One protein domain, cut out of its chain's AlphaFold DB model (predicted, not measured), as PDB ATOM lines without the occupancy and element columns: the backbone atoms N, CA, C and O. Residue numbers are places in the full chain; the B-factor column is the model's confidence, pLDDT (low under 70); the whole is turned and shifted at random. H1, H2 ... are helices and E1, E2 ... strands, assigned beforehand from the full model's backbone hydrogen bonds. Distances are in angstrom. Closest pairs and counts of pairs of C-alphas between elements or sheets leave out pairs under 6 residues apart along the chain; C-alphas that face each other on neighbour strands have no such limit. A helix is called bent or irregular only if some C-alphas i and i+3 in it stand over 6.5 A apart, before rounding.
ATOM      1  N   ILE A   3     199.731 267.584 187.485       98.06
ATOM      2  CA  ILE A   3     199.963 269.027 187.493       98.06
ATOM      3  C   ILE A   3     199.732 269.532 188.914       98.06
ATOM      4  O   ILE A   3     198.667 269.313 189.484       98.06
ATOM      5  N   LEU A   4     200.725 270.224 189.464       97.81
ATOM      6  CA  LEU A   4     200.586 270.979 190.703       97.81
ATOM      7  C   LEU A   4     200.511 272.466 190.358       97.81
ATOM      8  O   LEU A   4     201.437 273.006 189.757       97.81
ATOM      9  N   VAL A   5     199.429 273.124 190.759       96.56
ATOM     10  CA  VAL A   5     199.265 274.574 190.624       96.56
ATOM     11  C   VAL A   5     199.458 275.230 191.982       96.56
ATOM     12  O   VAL A   5     198.798 274.867 192.954       96.56
ATOM     13  N   ILE A   6     200.334 276.231 192.048       94.94
ATOM     14  CA  ILE A   6     200.424 277.123 193.206       94.94
ATOM     15  C   ILE A   6     199.396 278.231 193.005       94.94
ATOM     16  O   ILE A   6     199.556 279.100 192.150       94.94
ATOM     17  N   GLY A   7     198.290 278.129 193.735       91.69
ATOM     18  CA  GLY A   7     197.154 279.021 193.596       91.69
ATOM     19  C   GLY A   7     197.388 280.382 194.261       91.69
ATOM     20  O   GLY A   7     198.126 280.483 195.247       91.69
ATOM     21  N   PRO A   8     196.742 281.445 193.756       91.56
ATOM     22  CA  PRO A   8     196.795 282.760 194.380       91.56
ATOM     23  C   PRO A   8     196.108 282.746 195.753       91.56
ATOM     24  O   PRO A   8     195.330 281.856 196.090       91.56
ATOM     25  N   SER A   9     196.394 283.750 196.578       86.81
ATOM     26  CA  SER A   9     195.908 283.784 197.966       86.81
ATOM     27  C   SER A   9     194.608 284.564 198.180       86.81
ATOM     28  O   SER A   9     194.092 284.588 199.299       86.81
ATOM     29  N   TRP A  10     194.074 285.190 197.130       88.25
ATOM     30  CA  TRP A  10     192.832 285.958 197.169       88.25
ATOM     31  C   TRP A  10     191.699 285.205 196.479       88.25
ATOM     32  O   TRP A  10     191.903 284.507 195.489       88.25
ATOM     33  N   VAL A  11     190.482 285.366 197.002       88.75
ATOM     34  CA  VAL A  11     189.296 284.651 196.504       88.75
ATOM     35  C   VAL A  11     189.015 284.985 195.036       88.75
ATOM     36  O   VAL A  11     188.774 284.070 194.256       88.75
ATOM     37  N   GLY A  12     189.092 286.264 194.651       92.38
ATOM     38  CA  GLY A  12     188.845 286.700 193.271       92.38
ATOM     39  C   GLY A  12     189.818 286.067 192.277       92.38
ATOM     40  O   GLY A  12     189.396 285.432 191.315       92.38
ATOM     41  N   ASP A  13     191.117 286.140 192.560       93.75
ATOM     42  CA  ASP A  13     192.146 285.537 191.707       93.75
ATOM     43  C   ASP A  13     192.003 284.011 191.633       93.75
ATOM     44  O   ASP A  13     192.177 283.408 190.572       93.75
ATOM     45  N   MET A  14     191.635 283.370 192.749       94.81
ATOM     46  CA  MET A  14     191.369 281.933 192.784       94.81
ATOM     47  C   MET A  14     190.179 281.567 191.889       94.81
ATOM     48  O   MET A  14     190.252 280.582 191.160       94.81
ATOM     49  N   MET A  15     189.111 282.369 191.870       95.69
ATOM     50  CA  MET A  15     188.003 282.168 190.928       95.69
ATOM     51  C   MET A  15     188.475 282.288 189.475       95.69
ATOM     52  O   MET A  15     188.142 281.437 188.652       95.69
ATOM     53  N   MET A  16     189.304 283.290 189.166       96.94
ATOM     54  CA  MET A  16     189.846 283.479 187.815       96.94
ATOM     55  C   MET A  16     190.713 282.296 187.364       96.94
ATOM     56  O   MET A  16     190.666 281.906 186.193       96.94
ATOM     57  N   SER A  17     191.441 281.672 188.297       97.12
ATOM     58  CA  SER A  17     192.291 280.510 188.018       97.12
ATOM     59  C   SER A  17     191.526 279.276 187.519       97.12
ATOM     60  O   SER A  17     192.110 278.450 186.820       97.12
ATOM     61  N   GLN A  18     190.208 279.180 187.745       97.94
ATOM     62  CA  GLN A  18     189.399 278.081 187.202       97.94
ATOM     63  C   GLN A  18     189.434 278.025 185.669       97.94
ATOM     64  O   GLN A  18     189.381 276.944 185.079       97.94
ATOM     65  N   SER A  19     189.573 279.181 185.014       98.12
ATOM     66  CA  SER A  19     189.700 279.248 183.555       98.12
ATOM     67  C   SER A  19     190.921 278.462 183.070       98.12
ATOM     68  O   SER A  19     190.821 277.726 182.093       98.12
ATOM     69  N   LEU A  20     192.039 278.530 183.803       98.12
ATOM     70  CA  LEU A  20     193.233 277.739 183.509       98.12
ATOM     71  C   LEU A  20     192.956 276.240 183.663       98.12
ATOM     72  O   LEU A  20     193.337 275.460 182.795       98.12
ATOM     73  N   TYR A  21     192.272 275.822 184.731       98.12
ATOM     74  CA  TYR A  21     191.996 274.402 184.977       98.12
ATOM     75  C   TYR A  21     191.116 273.795 183.880       98.12
ATOM     76  O   TYR A  21     191.379 272.687 183.413       98.12
ATOM     77  N   ARG A  22     190.116 274.552 183.414       98.38
ATOM     78  CA  ARG A  22     189.243 274.164 182.297       98.38
ATOM     79  C   ARG A  22     190.014 274.014 180.991       98.38
ATOM     80  O   ARG A  22     189.825 273.024 180.283       98.38
ATOM     81  N   THR A  23     190.913 274.950 180.692       98.38
ATOM     82  CA  THR A  23     191.772 274.870 179.504       98.38
ATOM     83  C   THR A  23     192.713 273.670 179.592       98.38
ATOM     84  O   THR A  23     192.780 272.879 178.656       98.38
ATOM     85  N   LEU A  24     193.345 273.442 180.748       98.06
ATOM     86  CA  LEU A  24     194.210 272.279 180.968       98.06
ATOM     87  C   LEU A  24     193.460 270.953 180.819       98.06
ATOM     88  O   LEU A  24     194.003 270.019 180.242       98.06
ATOM     89  N   LYS A  25     192.214 270.854 181.295       98.06
ATOM     90  CA  LYS A  25     191.372 269.667 181.083       98.06
ATOM     91  C   LYS A  25     190.925 269.507 179.629       98.06
ATOM     92  O   LYS A  25     190.706 268.383 179.198       98.06
ATOM     93  N   THR A  26     190.805 270.597 178.876       98.12
ATOM     94  CA  THR A  26     190.506 270.540 177.437       98.12
ATOM     95  C   THR A  26     191.698 269.993 176.651       98.12
ATOM     96  O   THR A  26     191.534 269.075 175.854       98.12
ATOM     97  N   GLU A  27     192.900 270.515 176.901       97.94
ATOM     98  CA  GLU A  27     194.123 270.078 176.213       97.94
ATOM     99  C   GLU A  27     194.610 268.706 176.693       97.94
ATOM    100  O   GLU A  27     195.115 267.899 175.913       97.94
ATOM    101  N   TYR A  28     194.422 268.415 177.981       97.94
ATOM    102  CA  TYR A  28     194.865 267.189 178.633       97.94
ATOM    103  C   TYR A  28     193.718 266.573 179.454       97.94
ATOM    104  O   TYR A  28     193.696 266.689 180.685       97.94
ATOM    105  N   PRO A  29     192.777 265.850 178.812       96.81
ATOM    106  CA  PRO A  29     191.574 265.321 179.473       96.81
ATOM    107  C   PRO A  29     191.844 264.445 180.703       96.81
ATOM    108  O   PRO A  29     191.097 264.478 181.681       96.81
ATOM    109  N   ALA A  30     192.954 263.702 180.687       97.19
ATOM    110  CA  ALA A  30     193.393 262.825 181.775       97.19
ATOM    111  C   ALA A  30     194.429 263.476 182.720       97.19
ATOM    112  O   ALA A  30     195.205 262.776 183.378       97.19
ATOM    113  N   ALA A  31     194.532 264.809 182.751       97.81
ATOM    114  CA  ALA A  31     195.398 265.495 183.705       97.81
ATOM    115  C   ALA A  31     194.806 265.447 185.120       97.81
ATOM    116  O   ALA A  31     193.651 265.809 185.328       97.81
ATOM    117  N   ASP A  32     195.611 265.055 186.100       98.25
ATOM    118  CA  ASP A  32     195.316 265.225 187.519       98.25
ATOM    119  C   ASP A  32     195.837 266.596 187.955       98.25
ATOM    120  O   ASP A  32     197.038 266.847 187.832       98.25
ATOM    121  N   ILE A  33     194.954 267.468 188.444       98.38
ATOM    122  CA  ILE A  33     195.305 268.832 188.858       98.38
ATOM    123  C   ILE A  33     195.152 268.942 190.371       98.38
ATOM    124  O   ILE A  33     194.037 268.911 190.891       98.38
ATOM    125  N   ASP A  34     196.269 269.100 191.067       98.00
ATOM    126  CA  ASP A  34     196.298 269.424 192.488       98.00
ATOM    127  C   ASP A  34     196.601 270.921 192.647       98.00
ATOM    128  O   ASP A  34     197.459 271.466 191.951       98.00
ATOM    129  N   VAL A  35     195.900 271.604 193.550       97.12
ATOM    130  CA  VAL A  35     196.066 273.046 193.780       97.12
ATOM    131  C   VAL A  35     196.527 273.285 195.208       97.12
ATOM    132  O   VAL A  35     195.811 272.957 196.152       97.12
ATOM    133  N   MET A  36     197.705 273.885 195.379       95.38
ATOM    134  CA  MET A  36     198.172 274.369 196.674       95.38
ATOM    135  C   MET A  36     197.662 275.788 196.911       95.38
ATOM    136  O   MET A  36     197.969 276.685 196.131       95.38
ATOM    137  N   ALA A  37     196.895 276.003 197.978       92.88
ATOM    138  CA  ALA A  37     196.315 277.308 198.291       92.88
ATOM    139  C   ALA A  37     196.101 277.485 199.804       92.88
ATOM    140  O   ALA A  37     196.082 276.495 200.547       92.88
ATOM    141  N   PRO A  38     195.907 278.725 200.292       90.38
ATOM    142  CA  PRO A  38     195.515 278.951 201.677       90.38
ATOM    143  C   PRO A  38     194.244 278.189 202.067       90.38
ATOM    144  O   PRO A  38     193.352 277.961 201.246       90.38
ATOM    145  N   ALA A  39     194.117 277.847 203.351       88.56
ATOM    146  CA  ALA A  39     193.002 277.039 203.851       88.56
ATOM    147  C   ALA A  39     191.615 277.636 203.533       88.56
ATOM    148  O   ALA A  39     190.680 276.890 203.245       88.56
ATOM    149  N   TRP A  40     191.483 278.967 203.507       87.69
ATOM    150  CA  TRP A  40     190.232 279.657 203.165       87.69
ATOM    151  C   TRP A  40     189.816 279.517 201.693       87.69
ATOM    152  O   TRP A  40     188.644 279.692 201.375       87.69
ATOM    153  N   CYS A  41     190.733 279.157 200.790       90.88
ATOM    154  CA  CYS A  41     190.410 278.872 199.390       90.88
ATOM    155  C   CYS A  41     189.858 277.450 199.194       90.88
ATOM    156  O   CYS A  41     189.256 277.157 198.161       90.88
ATOM    157  N   ARG A  42     190.019 276.555 200.178       91.25
ATOM    158  CA  ARG A  42     189.616 275.145 200.070       91.25
ATOM    159  C   ARG A  42     188.117 274.940 199.784       91.25
ATOM    160  O   ARG A  42     187.819 274.120 198.919       91.25
ATOM    161  N   PRO A  43     187.168 275.661 200.415       93.94
ATOM    162  CA  PRO A  43     185.745 275.520 200.094       93.94
ATOM    163  C   PRO A  43     185.390 275.954 198.666       93.94
ATOM    164  O   PRO A  43     184.413 275.461 198.103       93.94
ATOM    165  N   LEU A  44     186.156 276.883 198.088       94.88
ATOM    166  CA  LEU A  44     185.995 277.310 196.699       94.88
ATOM    167  C   LEU A  44     186.547 276.243 195.746       94.88
ATOM    168  O   LEU A  44     185.831 275.799 194.855       94.88
ATOM    169  N   LEU A  45     187.773 275.769 195.987       95.81
ATOM    170  CA  LEU A  45     188.407 274.713 195.189       95.81
ATOM    171  C   LEU A  45     187.611 273.402 195.199       95.81
ATOM    172  O   LEU A  45     187.524 272.734 194.179       95.81
ATOM    173  N   ALA A  46     186.955 273.067 196.313       95.50
ATOM    174  CA  ALA A  46     186.084 271.894 196.413       95.50
ATOM    175  C   ALA A  46     184.856 271.940 195.479       95.50
ATOM    176  O   ALA A  46     184.191 270.925 195.297       95.50
ATOM    177  N   ARG A  47     184.534 273.108 194.904       96.69
ATOM    178  CA  ARG A  47     183.450 273.287 193.925       96.69
ATOM    179  C   ARG A  47     183.937 273.277 192.473       96.69
ATOM    180  O   ARG A  47     183.112 273.401 191.574       96.69
ATOM    181  N   MET A  48     185.243 273.145 192.238       97.44
ATOM    182  CA  MET A  48     185.833 273.111 190.899       97.44
ATOM    183  C   MET A  48     186.072 271.652 190.486       97.44
ATOM    184  O   MET A  48     186.992 271.027 191.014       97.44
ATOM    185  N   PRO A  49     185.274 271.077 189.566       97.44
ATOM    186  CA  PRO A  49     185.395 269.667 189.181       97.44
ATOM    187  C   PRO A  49     186.723 269.345 188.481       97.44
ATOM    188  O   PRO A  49     187.118 268.184 188.392       97.44
ATOM    189  N   GLU A  50     187.420 270.360 187.973       98.25
ATOM    190  CA  GLU A  50     188.729 270.206 187.351       98.25
ATOM    191  C   GLU A  50     189.836 269.892 188.373       98.25
ATOM    192  O   GLU A  50     190.861 269.316 188.000       98.25
ATOM    193  N   VAL A  51     189.624 270.254 189.645       97.88
ATOM    194  CA  VAL A  51     190.591 270.119 190.739       97.88
ATOM    195  C   VAL A  51     190.402 268.780 191.444       97.88
ATOM    196  O   VAL A  51     189.333 268.466 191.960       97.88
ATOM    197  N   ARG A  52     191.476 267.995 191.510       97.75
ATOM    198  CA  ARG A  52     191.513 266.697 192.185       97.75
ATOM    199  C   ARG A  52     191.708 266.856 193.690       97.75
ATOM    200  O   ARG A  52     190.932 266.310 194.471       97.75
ATOM    201  N   HIS A  53     192.734 267.600 194.103       96.75
ATOM    202  CA  HIS A  53     192.997 267.870 195.514       96.75
ATOM    203  C   HIS A  53     193.357 269.332 195.766       96.75
ATOM    204  O   HIS A  53     194.148 269.935 195.044       96.75
ATOM    205  N   ALA A  54     192.827 269.875 196.863       94.88
ATOM    206  CA  ALA A  54     193.269 271.142 197.429       94.88
ATOM    207  C   ALA A  54     194.309 270.869 198.528       94.88
ATOM    208  O   ALA A  54     193.967 270.409 199.622       94.88
ATOM    209  N   VAL A  55     195.576 271.141 198.227       93.88
ATOM    210  CA  VAL A  55     196.698 271.000 199.157       93.88
ATOM    211  C   VAL A  55     196.780 272.263 200.025       93.88
ATOM    212  O   VAL A  55     196.854 273.370 199.490       93.88
ATOM    213  N   PRO A  56     196.753 272.148 201.363       89.19
ATOM    214  CA  PRO A  56     196.873 273.312 202.226       89.19
ATOM    215  C   PRO A  56     198.273 273.918 202.096       89.19
ATOM    216  O   PRO A  56     199.276 273.232 202.285       89.19
ATOM    217  N   MET A  57     198.337 275.212 201.792       86.25
ATOM    218  CA  MET A  57     199.591 275.952 201.819       86.25
ATOM    219  C   MET A  57     200.019 276.158 203.281       86.25
ATOM    220  O   MET A  57     199.244 276.725 204.055       86.25
TER     221      MET A  57
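What this domain is: This is residues 3 to 57 of the 71 residues of an uncharacterized protein of Yersinia enterocolitica W22703 (UniProt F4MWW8). A small parallel sheet of three strands, E1, E2 and E3, is covered on one face by two helices, the long H1 over E1 and E2 and the short H2 over E3, while its other face is bare. H1 runs along the longest dimension of the domain and reaches H2 with its first residues. The printed part has 55 residues, with two named helices and three named strands in the order E1, H1, E2, H2, E3; the class is mixed, helices and strands. The sheet's order is E1, E2, E3, all parallel. The whole is compact, with a radius of gyration of the C-alphas of 10.1 A, and elongated in outline, spanning 28 by 18 by 17 A.

How they stand to each other: In the sheet, E2, residues 32 to 37, is the inner strand between the edge strands E1, residues 3 to 6, and E3, residues 53 to 56. E1 and E2 are parallel at 14 degrees, with N 3 and O 32 within hydrogen-bond range at 2.8 A and N 34 and O 3 at 2.9 A. E2 and E3 are parallel at 23 degrees, with N 35 and O 53 at 2.8 A and N 37 and O 55 at 3.0 A. H1, residues 11 to 27, is on the sheet at a height of 10.5 A, over E1 and E2, and runs along the strands, at 12 degrees to E2 on the local plane. The closest C-alphas of H1 and E2 are those of Tyr 21 and Ile 33, 7.6 A apart. H2, residues 39 to 45, is on the same face at a height of 7.9 A, over E3, along the strands at 11 degrees to E3 on the local plane. The closest C-alphas of H2 and E3 are those of Ala 39 and Pro 56, 5.6 A apart. H1 and H2 only just touch, with 3 pairs of C-alphas within 8 A, made by residues 11 to 15 of H1 alone; the closest are those of Val 11 and Cys 41, 6.6 A apart. Their lines stand at a steep tilt of 47 degrees, the same way. E1, H1, E2 and E2, H2, E3 are strand-helix-strand units, two parallel neighbour strands with a helix between, each with a right-handed crossover; with both helices on one face, helices and sheet make two layers. O i to N i+4 pairs are within hydrogen-bond range in 10 of 13 for H1 and 1 of 3 for H2, where 3 of 4 O i to N i+3 pairs are within range.

Where its parts are: E2 is 16.2 A long, E1 9.9 A and E3 9.5 A; E1 begins at C-alpha 3, (199.963, 269.027, 187.493), and E3 ends at C-alpha 56, (196.873, 273.312, 202.226). H1 is 25.4 A long and ends at C-alpha 27, (194.123, 270.078, 176.213). H2 is 10.1 A long and only just irregular: C-alphas 40 and 43 are 6.8 A apart.

The domain as a whole: The two C-alphas farthest apart are those of Glu 27 and Trp 40, 28.9 A. The printed part, residues 3 to 57, has no cut. The links E1 to H1, H1 to E2 and E2 to H2 are tight, and H2 to E3, with 7 residues, is short. Mean pLDDT of the printed part is 95.1, and no printed residue is under 70.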